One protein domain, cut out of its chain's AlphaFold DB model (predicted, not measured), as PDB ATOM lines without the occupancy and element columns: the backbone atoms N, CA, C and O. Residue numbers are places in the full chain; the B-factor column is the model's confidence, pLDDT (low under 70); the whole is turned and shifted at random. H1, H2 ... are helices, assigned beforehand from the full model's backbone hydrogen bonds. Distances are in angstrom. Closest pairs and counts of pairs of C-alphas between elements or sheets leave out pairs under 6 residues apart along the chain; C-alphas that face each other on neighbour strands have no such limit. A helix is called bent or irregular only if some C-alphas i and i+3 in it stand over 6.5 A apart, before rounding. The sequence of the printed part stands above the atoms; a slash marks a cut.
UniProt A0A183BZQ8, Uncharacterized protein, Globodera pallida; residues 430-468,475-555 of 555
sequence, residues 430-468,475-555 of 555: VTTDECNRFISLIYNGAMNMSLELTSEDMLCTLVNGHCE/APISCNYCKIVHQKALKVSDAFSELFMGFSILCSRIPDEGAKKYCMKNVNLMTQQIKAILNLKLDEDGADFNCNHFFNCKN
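What this domain is: This is residues 430 to 468 and 475 to 555 of the 555 residues of an uncharacterized protein of Globodera pallida (UniProt A0A183BZQ8). Three long helices lie side by side in an elongated row, with H3 in the middle, H1 on one side of it and H4 on the other. H4 folds back along H3 as a helical hairpin; beyond the last residue of H4 the shorter H5 crosses the first part of H3, and the small H2 follows H1 on the other side of the row. The printed part has 120 residues with five named helices, in the order H1, H2, H3, H4, H5, and no named strand; the class is all helix, with 94 of the printed residues in helices. The whole is loose, with a radius of gyration of the C-alphas of 18.4 A, and the C-alphas span 58 by 30 by 19 A along their three main axes.

Where its parts are: Find C-alpha 432 at (-15.413, 30.822, 24.291); from there H1, residues 432 to 454, runs 32.0 A, and y climbs to 59.131 at C-alpha 454. After one residue you meet H2, residues 456 to 462, with 9.8 A from first to last C-alpha. Past the cut, look for C-alpha 479 at (13.996, 67.303, 16.250), where H3 begins; it holds residues 479 to 508, is the longest helix with 30 residues, and takes y back to 26.304 over 43.6 A. H4, residues 513 to 534, runs 30.9 A from its first to its last C-alpha. H5, residues 540 to 551, is 16.7 A long and ends at C-alpha 551, at (17.316, 65.501, 10.219). None of the helices is bent or irregular.

How they stand to each other: Begin at H3, the hub, which touches three other helices; its centre is the nearest to the mean of the C-alphas, at 2.2 A. H1 touches H3 at a shallow tilt of 18 degrees, and the two run opposite ways. Look there at Gly 445 and Ala 495, whose C-alphas are the closest of this pair at 5.1 A; on H3, residues 488 to 502 alone take part. H4 touches H3 too, and the two form a helical hairpin, running opposite ways at a shallow tilt of 2 degrees. Their closest C-alphas are those of Cys 507 and Lys 516, 5.4 A apart. H5 touches H3 at a steep tilt of 56 degrees, opposite ways, and H3 meets it with residues 479 to 487 alone; the closest C-alphas, of Lys 483 and Ala 543, are 5.8 A apart. Of these three pairs two are at a shallow tilt, and the helix packing is mostly aligned, but only just. H2 is close to H3 but not clearly touching it: the C-alphas of Met 458 and Val 485 come closest, at 7.4 A. H1 and H2 meet only through their link. H4 and H5 are apart, and H1 is apart from both of them. On the backbone, every O i to N i+4 pair is within hydrogen-bond range in H1, H2, H3 and H4; in H5 it is 7 of 8.

The domain as a whole: The two C-alphas farthest apart are those of Glu 468 and Asp 512, at 59.1 A. Residues 469 to 474 are not printed, and the gap from C-alpha 468 to C-alpha 475 is 15.6 A; the link from H2 to H3 runs across this cut. The links from H1 to H2, H3 to H4 and H4 to H5 are tight. The chain's last residue is Asn 555. In this predicted model the mean pLDDT of the printed part is 80.5, and it is under 70 at residues 456 to 468, 475, 535 to 540 and 554 to 555.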
ATOM      1  N   VAL A 430     -12.056  25.607  20.013       85.62
ATOM      2  CA  VAL A 430     -11.654  26.857  20.662       85.62
ATOM      3  C   VAL A 430     -12.695  27.188  21.720       85.62
ATOM      4  O   VAL A 430     -13.893  27.252  21.422       85.62
ATOM      5  N   THR A 431     -12.240  27.373  22.959       88.44
ATOM      6  CA  THR A 431     -13.129  27.753  24.060       88.44
ATOM      7  C   THR A 431     -13.647  29.174  23.848       88.44
ATOM      8  O   THR A 431     -12.979  30.017  23.241       88.44
ATOM      9  N   THR A 432     -14.840  29.470  24.361       85.81
ATOM     10  CA  THR A 432     -15.413  30.822  24.291       85.81
ATOM     11  C   THR A 432     -14.470  31.864  24.901       85.81
ATOM     12  O   THR A 432     -14.311  32.942  24.334       85.81
ATOM     13  N   ASP A 433     -13.765  31.518  25.981       86.50
ATOM     14  CA  ASP A 433     -12.786  32.399  26.626       86.50
ATOM     15  C   ASP A 433     -11.567  32.678  25.741       86.50
ATOM     16  O   ASP A 433     -11.102  33.815  25.658       86.50
ATOM     17  N   GLU A 434     -11.063  31.674  25.025       84.00
ATOM     18  CA  GLU A 434      -9.962  31.853  24.073       84.00
ATOM     19  C   GLU A 434     -10.371  32.695  22.873       84.00
ATOM     20  O   GLU A 434      -9.604  33.558  22.445       84.00
ATOM     21  N   CYS A 435     -11.584  32.489  22.360       87.69
ATOM     22  CA  CYS A 435     -12.136  33.340  21.315       87.69
ATOM     23  C   CYS A 435     -12.269  34.790  21.797       87.69
ATOM     24  O   CYS A 435     -11.805  35.706  21.120       87.69
ATOM     25  N   ASN A 436     -12.835  35.010  22.985       86.50
ATOM     26  CA  ASN A 436     -12.976  36.346  23.565       86.50
ATOM     27  C   ASN A 436     -11.611  37.009  23.775       86.50
ATOM     28  O   ASN A 436     -11.437  38.186  23.459       86.50
ATOM     29  N   ARG A 437     -10.613  36.248  24.235       87.00
ATOM     30  CA  ARG A 437      -9.236  36.727  24.380       87.00
ATOM     31  C   ARG A 437      -8.615  37.088  23.032       87.00
ATOM     32  O   ARG A 437      -7.979  38.130  22.925       87.00
ATOM     33  N   PHE A 438      -8.811  36.266  22.005       85.81
ATOM     34  CA  PHE A 438      -8.317  36.523  20.655       85.81
ATOM     35  C   PHE A 438      -8.972  37.760  20.024       85.81
ATOM     36  O   PHE A 438      -8.269  38.632  19.514       85.81
ATOM     37  N   ILE A 439     -10.300  37.878  20.123       86.69
ATOM     38  CA  ILE A 439     -11.056  39.058  19.681       86.69
ATOM     39  C   ILE A 439     -10.550  40.301  20.402       86.69
ATOM     40  O   ILE A 439     -10.269  41.304  19.753       86.69
ATOM     41  N   SER A 440     -10.395  40.232  21.724       86.12
ATOM     42  CA  SER A 440      -9.912  41.360  22.515       86.12
ATOM     43  C   SER A 440      -8.500  41.771  22.104       86.12
ATOM     44  O   SER A 440      -8.256  42.965  21.978       86.12
ATOM     45  N   LEU A 441      -7.591  40.824  21.849       84.25
ATOM     46  CA  LEU A 441      -6.234  41.124  21.378       84.25
ATOM     47  C   LEU A 441      -6.242  41.791  20.000       84.25
ATOM     48  O   LEU A 441      -5.573  42.805  19.812       84.25
ATOM     49  N   ILE A 442      -7.021  41.273  19.046       82.25
ATOM     50  CA  ILE A 442      -7.114  41.872  17.709       82.25
ATOM     51  C   ILE A 442      -7.745  43.256  17.771       82.25
ATOM     52  O   ILE A 442      -7.225  44.193  17.173       82.25
ATOM     53  N   TYR A 443      -8.864  43.385  18.478       84.06
ATOM     54  CA  TYR A 443      -9.616  44.626  18.535       84.06
ATOM     55  C   TYR A 443      -8.829  45.712  19.265       84.06
ATOM     56  O   TYR A 443      -8.652  46.801  18.722       84.06
ATOM     57  N   ASN A 444      -8.294  45.404  20.449       84.19
ATOM     58  CA  ASN A 444      -7.507  46.361  21.222       84.19
ATOM     59  C   ASN A 444      -6.197  46.698  20.506       84.19
ATOM     60  O   ASN A 444      -5.842  47.869  20.436       84.19
ATOM     61  N   GLY A 445      -5.523  45.714  19.900       81.88
ATOM     62  CA  GLY A 445      -4.319  45.949  19.102       81.88
ATOM     63  C   GLY A 445      -4.592  46.873  17.912       81.88
ATOM     64  O   GLY A 445      -3.920  47.888  17.745       81.88
ATOM     65  N   ALA A 446      -5.626  46.585  17.117       79.00
ATOM     66  CA  ALA A 446      -6.020  47.418  15.980       79.00
ATOM     67  C   ALA A 446      -6.458  48.827  16.403       79.00
ATOM     68  O   ALA A 446      -6.102  49.811  15.754       79.00
ATOM     69  N   MET A 447      -7.205  48.936  17.503       79.62
ATOM     70  CA  MET A 447      -7.665  50.216  18.028       79.62
ATOM     71  C   MET A 447      -6.506  51.055  18.567       79.62
ATOM     72  O   MET A 447      -6.423  52.232  18.229       79.62
ATOM     73  N   ASN A 448      -5.573  50.456  19.308       80.19
ATOM     74  CA  ASN A 448      -4.376  51.136  19.799       80.19
ATOM     75  C   ASN A 448      -3.492  51.615  18.641       80.19
ATOM     76  O   ASN A 448      -3.063  52.766  18.645       80.19
ATOM     77  N   MET A 449      -3.293  50.791  17.605       78.81
ATOM     78  CA  MET A 449      -2.574  51.210  16.395       78.81
ATOM     79  C   MET A 449      -3.262  52.387  15.701       78.81
ATOM     80  O   MET A 449      -2.606  53.355  15.327       78.81
ATOM     81  N   SER A 450      -4.587  52.323  15.547       76.69
ATOM     82  CA  SER A 450      -5.368  53.403  14.941       76.69
ATOM     83  C   SER A 450      -5.270  54.691  15.759       76.69
ATOM     84  O   SER A 450      -5.019  55.750  15.193       76.69
ATOM     85  N   LEU A 451      -5.415  54.617  17.084       80.19
ATOM     86  CA  LEU A 451      -5.332  55.776  17.977       80.19
ATOM     87  C   LEU A 451      -3.947  56.424  17.946       80.19
ATOM     88  O   LEU A 451      -3.853  57.646  17.855       80.19
ATOM     89  N   GLU A 452      -2.876  55.632  17.952       82.38
ATOM     90  CA  GLU A 452      -1.518  56.175  17.874       82.38
ATOM     91  C   GLU A 452      -1.256  56.835  16.507       82.38
ATOM     92  O   GLU A 452      -0.757  57.964  16.461       82.38
ATOM     93  N   LEU A 453      -1.690  56.215  15.400       73.44
ATOM     94  CA  LEU A 453      -1.540  56.757  14.038       73.44
ATOM     95  C   LEU A 453      -2.451  57.956  13.729       73.44
ATOM     96  O   LEU A 453      -2.135  58.753  12.849       73.44
ATOM     97  N   THR A 454      -3.590  58.078  14.411       74.81
ATOM     98  CA  THR A 454      -4.598  59.131  14.161       74.81
ATOM     99  C   THR A 454      -4.654  60.180  15.259       74.81
ATOM    100  O   THR A 454      -5.518  61.052  15.235       74.81
ATOM    101  N   SER A 455      -3.724  60.116  16.210       78.44
ATOM    102  CA  SER A 455      -3.590  61.124  17.250       78.44
ATOM    103  C   SER A 455      -3.451  62.523  16.639       78.44
ATOM    104  O   SER A 455      -2.706  62.734  15.677       78.44
ATOM    105  N   GLU A 456      -4.197  63.471  17.204       67.38
ATOM    106  CA  GLU A 456      -4.331  64.845  16.712       67.38
ATOM    107  C   GLU A 456      -2.970  65.512  16.495       67.38
ATOM    108  O   GLU A 456      -2.751  66.121  15.453       67.38
ATOM    109  N   ASP A 457      -2.005  65.278  17.388       63.69
ATOM    110  CA  ASP A 457      -0.642  65.802  17.243       63.69
ATOM    111  C   ASP A 457       0.043  65.328  15.957       63.69
ATOM    112  O   ASP A 457       0.793  66.079  15.334       63.69
ATOM    113  N   MET A 458      -0.185  64.075  15.546       64.75
ATOM    114  CA  MET A 458       0.431  63.514  14.343       64.75
ATOM    115  C   MET A 458      -0.187  64.147  13.095       64.75
ATOM    116  O   MET A 458       0.533  64.558  12.189       64.75
ATOM    117  N   LEU A 459      -1.514  64.295  13.083       59.84
ATOM    118  CA  LEU A 459      -2.259  64.893  11.975       59.84
ATOM    119  C   LEU A 459      -2.021  66.406  11.861       59.84
ATOM    120  O   LEU A 459      -1.720  66.886  10.771       59.84
ATOM    121  N   CYS A 460      -2.083  67.152  12.966       57.62
ATOM    122  CA  CYS A 460      -1.800  68.591  12.995       57.62
ATOM    123  C   CYS A 460      -0.361  68.895  12.558       57.62
ATOM    124  O   CYS A 460      -0.114  69.884  11.866       57.62
ATOM    125  N   THR A 461       0.599  68.035  12.909       56.44
ATOM    126  CA  THR A 461       2.011  68.298  12.607       56.44
ATOM    127  C   THR A 461       2.441  67.784  11.228       56.44
ATOM    128  O   THR A 461       3.267  68.429  10.583       56.44
ATOM    129  N   LEU A 462       1.829  66.712  10.703       55.19
ATOM    130  CA  LEU A 462       1.981  66.294   9.295       55.19
ATOM    131  C   LEU A 462       1.511  67.379   8.313       55.19
ATOM    132  O   LEU A 462       2.033  67.476   7.203       55.19
ATOM    133  N   VAL A 463       0.555  68.214   8.723       52.06
ATOM    134  CA  VAL A 463       0.007  69.323   7.927       52.06
ATOM    135  C   VAL A 463       0.680  70.653   8.310       52.06
ATOM    136  O   VAL A 463       0.033  71.683   8.479       52.06
ATOM    137  N   ASN A 464       2.012  70.643   8.455       54.25
ATOM    138  CA  ASN A 464       2.847  71.835   8.683       54.25
ATOM    139  C   ASN A 464       2.429  72.720   9.883       54.25
ATOM    140  O   ASN A 464       2.671  73.928   9.883       54.25
ATOM    141  N   GLY A 465       1.809  72.150  10.923       42.41
ATOM    142  CA  GLY A 465       1.502  72.872  12.162       42.41
ATOM    143  C   GLY A 465       0.409  73.941  12.040       42.41
ATOM    144  O   GLY A 465       0.323  74.824  12.887       42.41
ATOM    145  N   HIS A 466      -0.427  73.908  10.999       47.97
ATOM    146  CA  HIS A 466      -1.510  74.880  10.804       47.97
ATOM    147  C   HIS A 466      -2.827  74.421  11.448       47.97
ATOM    148  O   HIS A 466      -3.837  74.264  10.766       47.97
ATOM    149  N   CYS A 467      -2.821  74.218  12.769       46.34
ATOM    150  CA  CYS A 467      -4.062  74.070  13.545       46.34
ATOM    151  C   CYS A 467      -4.568  75.417  14.116       46.34
ATOM    152  O   CYS A 467      -5.684  75.491  14.616       46.34
ATOM    153  N   GLU A 468      -3.837  76.517  13.888       45.19
ATOM    154  CA  GLU A 468      -4.348  77.891  13.997       45.19
ATOM    155  C   GLU A 468      -3.948  78.723  12.762       45.19
ATOM    156  O   GLU A 468      -2.885  78.533  12.175       45.19
ATOM    157  N   ALA A 475       9.269  76.072   7.889       66.88
ATOM    158  CA  ALA A 475      10.232  75.778   8.941       66.88
ATOM    159  C   ALA A 475      10.692  74.313   8.818       66.88
ATOM    160  O   ALA A 475       9.861  73.440   8.546       66.88
ATOM    161  N   PRO A 476      11.991  74.022   9.007       76.81
ATOM    162  CA  PRO A 476      12.485  72.653   9.052       76.81
ATOM    163  C   PRO A 476      11.807  71.872  10.184       76.81
ATOM    164  O   PRO A 476      11.486  72.421  11.241       76.81
ATOM    165  N   ILE A 477      11.581  70.579   9.947       79.88
ATOM    166  CA  ILE A 477      10.977  69.667  10.918       79.88
ATOM    167  C   ILE A 477      11.802  69.686  12.209       79.88
ATOM    168  O   ILE A 477      13.000  69.410  12.188       79.88
ATOM    169  N   SER A 478      11.165  70.004  13.340       86.56
ATOM    170  CA  SER A 478      11.877  70.044  14.619       86.56
ATOM    171  C   SER A 478      12.322  68.645  15.054       86.56
ATOM    172  O   SER A 478      11.603  67.657  14.887       86.56
ATOM    173  N   CYS A 479      13.483  68.556  15.695       85.94
ATOM    174  CA  CYS A 479      13.996  67.303  16.250       85.94
ATOM    175  C   CYS A 479      13.042  66.674  17.271       85.94
ATOM    176  O   CYS A 479      12.880  65.456  17.303       85.94
ATOM    177  N   ASN A 480      12.336  67.510  18.038       87.25
ATOM    178  CA  ASN A 480      11.287  67.058  18.949       87.25
ATOM    179  C   ASN A 480      10.158  66.338  18.205       87.25
ATOM    180  O   ASN A 480       9.672  65.318  18.683       87.25
ATOM    181  N   TYR A 481       9.777  66.814  17.017       84.62
ATOM    182  CA  TYR A 481       8.777  66.128  16.206       84.62
ATOM    183  C   TYR A 481       9.263  64.761  15.732       84.62
ATOM    184  O   TYR A 481       8.528  63.783  15.845       84.62
ATOM    185  N   CYS A 482      10.509  64.664  15.263       85.38
ATOM    186  CA  CYS A 482      11.071  63.376  14.873       85.38
ATOM    187  C   CYS A 482      11.057  62.371  16.042       85.38
ATOM    188  O   CYS A 482      10.621  61.233  15.853       85.38
ATOM    189  N   LYS A 483      11.422  62.800  17.262       86.75
ATOM    190  CA  LYS A 483      11.340  61.950  18.464       86.75
ATOM    191  C   LYS A 483       9.907  61.494  18.754       86.75
ATOM    192  O   LYS A 483       9.696  60.319  19.032       86.75
ATOM    193  N   ILE A 484       8.918  62.385  18.643       86.81
ATOM    194  CA  ILE A 484       7.499  62.044  18.857       86.81
ATOM    195  C   ILE A 484       7.016  61.015  17.827       86.81
ATOM    196  O   ILE A 484       6.355  60.042  18.189       86.81
ATOM    197  N   VAL A 485       7.348  61.202  16.546       82.88
ATOM    198  CA  VAL A 485       6.972  60.259  15.480       82.88
ATOM    199  C   VAL A 485       7.606  58.892  15.719       82.88
ATOM    200  O   VAL A 485       6.936  57.872  15.576       82.88
ATOM    201  N   HIS A 486       8.874  58.868  16.123       84.75
ATOM    202  CA  HIS A 486       9.604  57.640  16.420       84.75
ATOM    203  C   HIS A 486       9.019  56.903  17.640       84.75
ATOM    204  O   HIS A 486       8.717  55.714  17.546       84.75
ATOM    205  N   GLN A 487       8.697  57.616  18.724       87.00
ATOM    206  CA  GLN A 487       8.001  57.052  19.890       87.00
ATOM    207  C   GLN A 487       6.617  56.483  19.546       87.00
ATOM    208  O   GLN A 487       6.221  55.444  20.072       87.00
ATOM    209  N   LYS A 488       5.865  57.129  18.650       85.00
ATOM    210  CA  LYS A 488       4.571  56.597  18.190       85.00
ATOM    211  C   LYS A 488       4.748  55.371  17.296       85.00
ATOM    212  O   LYS A 488       4.011  54.400  17.447       85.00
ATOM    213  N   ALA A 489       5.756  55.362  16.423       82.00
ATOM    214  CA  ALA A 489       6.095  54.193  15.610       82.00
ATOM    215  C   ALA A 489       6.481  52.980  16.473       82.00
ATOM    216  O   ALA A 489       6.089  51.855  16.161       82.00
ATOM    217  N   LEU A 490       7.174  53.212  17.592       85.50
ATOM    218  CA  LEU A 490       7.466  52.201  18.606       85.50
ATOM    219  C   LEU A 490       6.210  51.576  19.199       85.50
ATOM    220  O   LEU A 490       6.045  50.361  19.153       85.50
ATOM    221  N   LYS A 491       5.280  52.402  19.678       86.06
ATOM    222  CA  LYS A 491       4.021  51.902  20.240       86.06
ATOM    223  C   LYS A 491       3.194  51.116  19.225       86.06
ATOM    224  O   LYS A 491       2.577  50.110  19.567       86.06
ATOM    225  N   VAL A 492       3.196  51.550  17.963       85.38
ATOM    226  CA  VAL A 492       2.554  50.810  16.869       85.38
ATOM    227  C   VAL A 492       3.244  49.456  16.657       85.38
ATOM    228  O   VAL A 492       2.559  48.448  16.506       85.38
ATOM    229  N   SER A 493       4.579  49.403  16.708       85.38
ATOM    230  CA  SER A 493       5.362  48.156  16.647       85.38
ATOM    231  C   SER A 493       5.007  47.176  17.771       85.38
ATOM    232  O   SER A 493       4.849  45.971  17.534       85.38
ATOM    233  N   ASP A 494       4.838  47.687  18.989       85.38
ATOM    234  CA  ASP A 494       4.459  46.882  20.150       85.38
ATOM    235  C   ASP A 494       3.042  46.323  19.993       85.38
ATOM    236  O   ASP A 494       2.829  45.119  20.155       85.38
ATOM    237  N   ALA A 495       2.092  47.149  19.545       85.81
ATOM    238  CA  ALA A 495       0.729  46.708  19.259       85.81
ATOM    239  C   ALA A 495       0.670  45.656  18.131       85.81
ATOM    240  O   ALA A 495      -0.087  44.685  18.220       85.81
ATOM    241  N   PHE A 496       1.511  45.776  17.096       85.44
ATOM    242  CA  PHE A 496       1.669  44.719  16.090       85.44
ATOM    243  C   PHE A 496       2.204  43.423  16.705       85.44
ATOM    244  O   PHE A 496       1.747  42.338  16.347       85.44
ATOM    245  N   SER A 497       3.150  43.508  17.640       85.69
ATOM    246  CA  SER A 497       3.697  42.328  18.315       85.69
ATOM    247  C   SER A 497       2.627  41.583  19.122       85.69
ATOM    248  O   SER A 497       2.575  40.353  19.062       85.69
ATOM    249  N   GLU A 498       1.730  42.298  19.806       86.25
ATOM    250  CA  GLU A 498       0.576  41.702  20.495       86.25
ATOM    251  C   GLU A 498      -0.388  41.010  19.520       86.25
ATOM    252  O   GLU A 498      -0.820  39.878  19.757       86.25
ATOM    253  N   LEU A 499      -0.663  41.637  18.372       86.38
ATOM    254  CA  LEU A 499      -1.493  41.060  17.311       86.38
ATOM    255  C   LEU A 499      -0.907  39.731  16.787       86.38
ATOM    256  O   LEU A 499      -1.632  38.748  16.607       86.38
ATOM    257  N   PHE A 500       0.415  39.655  16.595       89.19
ATOM    258  CA  PHE A 500       1.092  38.428  16.156       89.19
ATOM    259  C   PHE A 500       1.119  37.318  17.210       89.19
ATOM    260  O   PHE A 500       1.119  36.135  16.843       89.19
ATOM    261  N   MET A 501       1.066  37.650  18.504       87.44
ATOM    262  CA  MET A 501       0.832  36.635  19.536       87.44
ATOM    263  C   MET A 501      -0.536  35.974  19.347       87.44
ATOM    264  O   MET A 501      -0.637  34.750  19.444       87.44
ATOM    265  N   GLY A 502      -1.565  36.745  18.978       87.62
ATOM    266  CA  GLY A 502      -2.887  36.214  18.632       87.62
ATOM    267  C   GLY A 502      -2.832  35.198  17.486       87.62
ATOM    268  O   GLY A 502      -3.352  34.088  17.609       87.62
ATOM    269  N   PHE A 503      -2.136  35.521  16.393       89.62
ATOM    270  CA  PHE A 503      -1.956  34.585  15.274       89.62
ATOM    271  C   PHE A 503      -1.131  33.348  15.641       89.62
ATOM    272  O   PHE A 503      -1.411  32.258  15.146       89.62
ATOM    273  N   SER A 504      -0.152  33.480  16.536       91.38
ATOM    274  CA  SER A 504       0.633  32.337  17.021       91.38
ATOM    275  C   SER A 504      -0.238  31.336  17.788       91.38
ATOM    276  O   SER A 504      -0.096  30.125  17.610       91.38
ATOM    277  N   ILE A 505      -1.192  31.831  18.586       89.56
ATOM    278  CA  ILE A 505      -2.181  30.988  19.272       89.56
ATOM    279  C   ILE A 505      -3.023  30.228  18.241       89.56
ATOM    280  O   ILE A 505      -3.159  29.012  18.359       89.56
ATOM    281  N   LEU A 506      -3.508  30.896  17.187       89.38
ATOM    282  CA  LEU A 506      -4.251  30.230  16.110       89.38
ATOM    283  C   LEU A 506      -3.420  29.157  15.397       89.38
ATOM    284  O   LEU A 506      -3.887  28.033  15.219       89.38
ATOM    285  N   CYS A 507      -2.175  29.466  15.032       94.38
ATOM    286  CA  CYS A 507      -1.288  28.508  14.378       94.38
ATOM    287  C   CYS A 507      -1.046  27.264  15.241       94.38
ATOM    288  O   CYS A 507      -0.977  26.158  14.708       94.38
ATOM    289  N   SER A 508      -0.944  27.419  16.566       94.31
ATOM    290  CA  SER A 508      -0.708  26.304  17.492       94.31
ATOM    291  C   SER A 508      -1.836  25.265  17.519       94.31
ATOM    292  O   SER A 508      -1.591  24.124  17.913       94.31
ATOM    293  N   ARG A 509      -3.039  25.650  17.073       88.06
ATOM    294  CA  ARG A 509      -4.254  24.825  17.050       88.06
ATOM    295  C   ARG A 509      -4.454  24.048  15.751       88.06
ATOM    296  O   ARG A 509      -5.388  23.257  15.666       88.06
ATOM    297  N   ILE A 510      -3.601  24.255  14.748       93.06
ATOM    298  CA  ILE A 510      -3.667  23.492  13.501       93.06
ATOM    299  C   ILE A 510      -3.281  22.031  13.806       93.06
ATOM    300  O   ILE A 510      -2.184  21.805  14.320       93.06
ATOM    301  N   PRO A 511      -4.154  21.046  13.515       90.12
ATOM    302  CA  PRO A 511      -3.921  19.649  13.888       90.12
ATOM    303  C   PRO A 511      -2.811  18.991  13.062       90.12
ATOM    304  O   PRO A 511      -2.088  18.134  13.562       90.12
ATOM    305  N   ASP A 512      -2.653  19.404  11.804       95.38
ATOM    306  CA  ASP A 512      -1.545  18.963  10.964       95.38
ATOM    307  C   ASP A 512      -0.247  19.663  11.394       95.38
ATOM    308  O   ASP A 512      -0.089  20.875  11.226       95.38
ATOM    309  N   GLU A 513       0.704  18.904  11.947       95.44
ATOM    310  CA  GLU A 513       1.989  19.437  12.431       95.44
ATOM    311  C   GLU A 513       2.804  20.125  11.316       95.44
ATOM    312  O   GLU A 513       3.524  21.096  11.572       95.44
ATOM    313  N   GLY A 514       2.651  19.692  10.058       96.06
ATOM    314  CA  GLY A 514       3.260  20.349   8.899       96.06
ATOM    315  C   GLY A 514       2.723  21.766   8.685       96.06
ATOM    316  O   GLY A 514       3.492  22.732   8.618       96.06
ATOM    317  N   ALA A 515       1.401  21.909   8.639       93.94
ATOM    318  CA  ALA A 515       0.696  23.171   8.474       93.94
ATOM    319  C   ALA A 515       0.850  24.086   9.696       93.94
ATOM    320  O   ALA A 515       1.054  25.288   9.528       93.94
ATOM    321  N   LYS A 516       0.863  23.538  10.916       96.06
ATOM    322  CA  LYS A 516       1.189  24.266  12.153       96.06
ATOM    323  C   LYS A 516       2.584  24.877  12.092       96.06
ATOM    324  O   LYS A 516       2.742  26.079  12.310       96.06
ATOM    325  N   LYS A 517       3.598  24.083  11.733       96.81
ATOM    326  CA  LYS A 517       4.980  24.561  11.589       96.81
ATOM    327  C   LYS A 517       5.106  25.607  10.482       96.81
ATOM    328  O   LYS A 517       5.818  26.593  10.659       96.81
ATOM    329  N   TYR A 518       4.400  25.424   9.366       96.25
ATOM    330  CA  TYR A 518       4.350  26.396   8.274       96.25
ATOM    331  C   TYR A 518       3.699  27.721   8.706       96.25
ATOM    332  O   TYR A 518       4.268  28.788   8.480       96.25
ATOM    333  N   CYS A 519       2.564  27.658   9.403       96.81
ATOM    334  CA  CYS A 519       1.857  28.815   9.950       96.81
ATOM    335  C   CYS A 519       2.739  29.587  10.939       96.81
ATOM    336  O   CYS A 519       2.983  30.777  10.745       96.81
ATOM    337  N   MET A 520       3.318  28.896  11.928       96.81
ATOM    338  CA  MET A 520       4.236  29.501  12.900       96.81
ATOM    339  C   MET A 520       5.456  30.132  12.223       96.81
ATOM    340  O   MET A 520       5.877  31.222  12.604       96.81
ATOM    341  N   LYS A 521       6.017  29.486  11.193       97.06
ATOM    342  CA  LYS A 521       7.138  30.040  10.422       97.06
ATOM    343  C   LYS A 521       6.757  31.356   9.741       97.06
ATOM    344  O   LYS A 521       7.538  32.299   9.810       97.06
ATOM    345  N   ASN A 522       5.580  31.438   9.121       94.19
ATOM    346  CA  ASN A 522       5.123  32.657   8.451       94.19
ATOM    347  C   ASN A 522       4.767  33.773   9.439       94.19
ATOM    348  O   ASN A 522       5.143  34.916   9.204       94.19
ATOM    349  N   VAL A 523       4.114  33.456  10.560       94.44
ATOM    350  CA  VAL A 523       3.836  34.440  11.619       94.44
ATOM    351  C   VAL A 523       5.136  35.009  12.184       94.44
ATOM    352  O   VAL A 523       5.278  36.228  12.289       94.44
ATOM    353  N   ASN A 524       6.127  34.158  12.455       92.75
ATOM    354  CA  ASN A 524       7.444  34.599  12.910       92.75
ATOM    355  C   ASN A 524       8.174  35.433  11.850       92.75
ATOM    356  O   ASN A 524       8.772  36.451  12.193       92.75
ATOM    357  N   LEU A 525       8.109  35.040  10.573       92.50
ATOM    358  CA  LEU A 525       8.728  35.787   9.480       92.50
ATOM    359  C   LEU A 525       8.089  37.171   9.309       92.50
ATOM    360  O   LEU A 525       8.818  38.153   9.222       92.50
ATOM    361  N   MET A 526       6.757  37.269   9.326       87.50
ATOM    362  CA  MET A 526       6.044  38.552   9.271       87.50
ATOM    363  C   MET A 526       6.377  39.427  10.479       87.50
ATOM    364  O   MET A 526       6.678  40.607  10.315       87.50
ATOM    365  N   THR A 527       6.413  38.839  11.678       88.31
ATOM    366  CA  THR A 527       6.814  39.546  12.902       88.31
ATOM    367  C   THR A 527       8.234  40.091  12.770       88.31
ATOM    368  O   THR A 527       8.480  41.246  13.096       88.31
ATOM    369  N   GLN A 528       9.178  39.293  12.261       87.38
ATOM    370  CA  GLN A 528      10.557  39.726  12.036       87.38
ATOM    371  C   GLN A 528      10.670  40.782  10.938       87.38
ATOM    372  O   GLN A 528      11.442  41.717  11.102       87.38
ATOM    373  N   GLN A 529       9.914  40.672   9.845       86.94
ATOM    374  CA  GLN A 529       9.913  41.658   8.764       86.94
ATOM    375  C   GLN A 529       9.348  42.994   9.227       86.94
ATOM    376  O   GLN A 529       9.962  44.023   8.978       86.94
ATOM    377  N   ILE A 530       8.228  42.987   9.948       83.25
ATOM    378  CA  ILE A 530       7.644  44.202  10.519       83.25
ATOM    379  C   ILE A 530       8.587  44.785  11.559       83.25
ATOM    380  O   ILE A 530       8.894  45.968  11.485       83.25
ATOM    381  N   LYS A 531       9.154  43.955  12.441       81.94
ATOM    382  CA  LYS A 531      10.198  44.407  13.359       81.94
ATOM    383  C   LYS A 531      11.419  44.932  12.630       81.94
ATOM    384  O   LYS A 531      11.989  45.863  13.141       81.94
ATOM    385  N   ALA A 532      11.835  44.407  11.483       84.56
ATOM    386  CA  ALA A 532      12.984  44.925  10.737       84.56
ATOM    387  C   ALA A 532      12.663  46.234  10.000       84.56
ATOM    388  O   ALA A 532      13.504  47.126   9.941       84.56
ATOM    389  N   ILE A 533      11.446  46.360   9.462       79.19
ATOM    390  CA  ILE A 533      10.936  47.592   8.844       79.19
ATOM    391  C   ILE A 533      10.821  48.696   9.896       79.19
ATOM    392  O   ILE A 533      11.156  49.844   9.611       79.19
ATOM    393  N   LEU A 534      10.366  48.339  11.099       76.56
ATOM    394  CA  LEU A 534      10.199  49.264  12.211       76.56
ATOM    395  C   LEU A 534      11.532  49.514  12.933       76.56
ATOM    396  O   LEU A 534      11.858  50.674  13.117       76.56
ATOM    397  N   ASN A 535      12.361  48.496  13.215       62.22
ATOM    398  CA  ASN A 535      13.710  48.567  13.829       62.22
ATOM    399  C   ASN A 535      14.785  49.199  12.927       62.22
ATOM    400  O   ASN A 535      15.955  48.800  12.944       62.22
ATOM    401  N   LEU A 536      14.467  50.285  12.236       55.72
ATOM    402  CA  LEU A 536      15.439  51.366  12.154       55.72
ATOM    403  C   LEU A 536      15.696  51.821  13.600       55.72
ATOM    404  O   LEU A 536      14.943  52.639  14.101       55.72
ATOM    405  N   LYS A 537      16.661  51.191  14.298       54.12
ATOM    406  CA  LYS A 537      17.055  51.406  15.713       54.12
ATOM    407  C   LYS A 537      15.991  52.136  16.537       54.12
ATOM    408  O   LYS A 537      16.044  53.355  16.688       54.12
ATOM    409  N   LEU A 538      14.959  51.414  16.962       57.50
ATOM    410  CA  LEU A 538      13.886  52.022  17.737       57.50
ATOM    411  C   LEU A 538      14.131  51.969  19.257       57.50
ATOM    412  O   LEU A 538      13.209  52.117  20.035       57.50
ATOM    413  N   ASP A 539      15.347  51.739  19.733       67.81
ATOM    414  CA  ASP A 539      15.659  51.988  21.141       67.81
ATOM    415  C   ASP A 539      15.487  53.483  21.481       67.81
ATOM    416  O   ASP A 539      15.521  54.330  20.587       67.81
ATOM    417  N   GLU A 540      15.280  53.833  22.759       62.69
ATOM    418  CA  GLU A 540      15.199  55.248  23.177       62.69
ATOM    419  C   GLU A 540      16.444  56.032  22.720       62.69
ATOM    420  O   GLU A 540      16.327  57.150  22.221       62.69
ATOM    421  N   ASP A 541      17.616  55.392  22.760       74.44
ATOM    422  CA  ASP A 541      18.874  55.924  22.219       74.44
ATOM    423  C   ASP A 541      18.896  55.967  20.676       74.44
ATOM    424  O   ASP A 541      19.571  56.790  20.046       74.44
ATOM    425  N   GLY A 542      18.132  55.082  20.043       77.12
ATOM    426  CA  GLY A 542      17.948  54.990  18.603       77.12
ATOM    427  C   GLY A 542      17.030  56.063  18.029       77.12
ATOM    428  O   GLY A 542      17.218  56.462  16.878       77.12
ATOM    429  N   ALA A 543      16.085  56.592  18.814       79.88
ATOM    430  CA  ALA A 543      15.291  57.760  18.430       79.88
ATOM    431  C   ALA A 543      16.207  58.947  18.131       79.88
ATOM    432  O   ALA A 543      16.143  59.536  17.053       79.88
ATOM    433  N   ASP A 544      17.140  59.217  19.040       78.88
ATOM    434  CA  ASP A 544      18.115  60.290  18.890       78.88
ATOM    435  C   ASP A 544      19.079  59.991  17.747       78.88
ATOM    436  O   ASP A 544      19.322  60.856  16.909       78.88
ATOM    437  N   PHE A 545      19.564  58.753  17.629       83.19
ATOM    438  CA  PHE A 545      20.429  58.361  16.518       83.19
ATOM    439  C   PHE A 545      19.759  58.551  15.150       83.19
ATOM    440  O   PHE A 545      20.346  59.172  14.266       83.19
ATOM    441  N   ASN A 546      18.538  58.050  14.962       80.81
ATOM    442  CA  ASN A 546      17.832  58.149  13.687       80.81
ATOM    443  C   ASN A 546      17.426  59.589  13.386       80.81
ATOM    444  O   ASN A 546      17.619  60.053  12.266       80.81
ATOM    445  N   CYS A 547      16.910  60.320  14.374       85.25
ATOM    446  CA  CYS A 547      16.552  61.718  14.177       85.25
ATOM    447  C   CYS A 547      17.780  62.576  13.858       85.25
ATOM    448  O   CYS A 547      17.723  63.415  12.960       85.25
ATOM    449  N   ASN A 548      18.922  62.309  14.491       81.75
ATOM    450  CA  ASN A 548      20.187  62.966  14.164       81.75
ATOM    451  C   ASN A 548      20.694  62.573  12.775       81.75
ATOM    452  O   ASN A 548      21.186  63.433  12.050       81.75
ATOM    453  N   HIS A 549      20.552  61.305  12.390       81.50
ATOM    454  CA  HIS A 549      20.994  60.805  11.092       81.50
ATOM    455  C   HIS A 549      20.179  61.384   9.928       81.50
ATOM    456  O   HIS A 549      20.760  61.774   8.920       81.50
ATOM    457  N   PHE A 550      18.853  61.467  10.068       76.06
ATOM    458  CA  PHE A 550      17.962  61.911   8.992       76.06
ATOM    459  C   PHE A 550      17.730  63.423   8.961       76.06
ATOM    460  O   PHE A 550      17.577  63.984   7.881       76.06
ATOM    461  N   PHE A 551      17.697  64.086  10.119       80.81
ATOM    462  CA  PHE A 551      17.316  65.501  10.219       80.81
ATOM    463  C   PHE A 551      18.444  66.403  10.720       80.81
ATOM    464  O   PHE A 551      18.218  67.582  10.975       80.81
ATOM    465  N   ASN A 552      19.665  65.868  10.838       80.62
ATOM    466  CA  ASN A 552      20.848  66.610  11.272       80.62
ATOM    467  C   ASN A 552      20.612  67.348  12.602       80.62
ATOM    468  O   ASN A 552      21.017  68.495  12.792       80.62
ATOM    469  N   CYS A 553      19.928  66.665  13.521       81.44
ATOM    470  CA  CYS A 553      19.563  67.132  14.852       81.44
ATOM    471  C   CYS A 553      20.778  67.251  15.789       81.44
ATOM    472  O   CYS A 553      20.865  66.615  16.832       81.44
ATOM    473  N   LYS A 554      21.770  68.057  15.418       65.06
ATOM    474  CA  LYS A 554      22.811  68.479  16.355       65.06
ATOM    475  C   LYS A 554      22.270  69.632  17.192       65.06
ATOM    476  O   LYS A 554      21.933  70.674  16.639       65.06
ATOM    477  N   ASN A 555      22.182  69.403  18.504       51.06
ATOM    478  CA  ASN A 555      22.087  70.477  19.496       51.06
ATOM    479  C   ASN A 555      23.290  71.416  19.402       51.06
ATOM    480  O   ASN A 555      24.410  70.905  19.152       51.06
TER     481      ASN A 555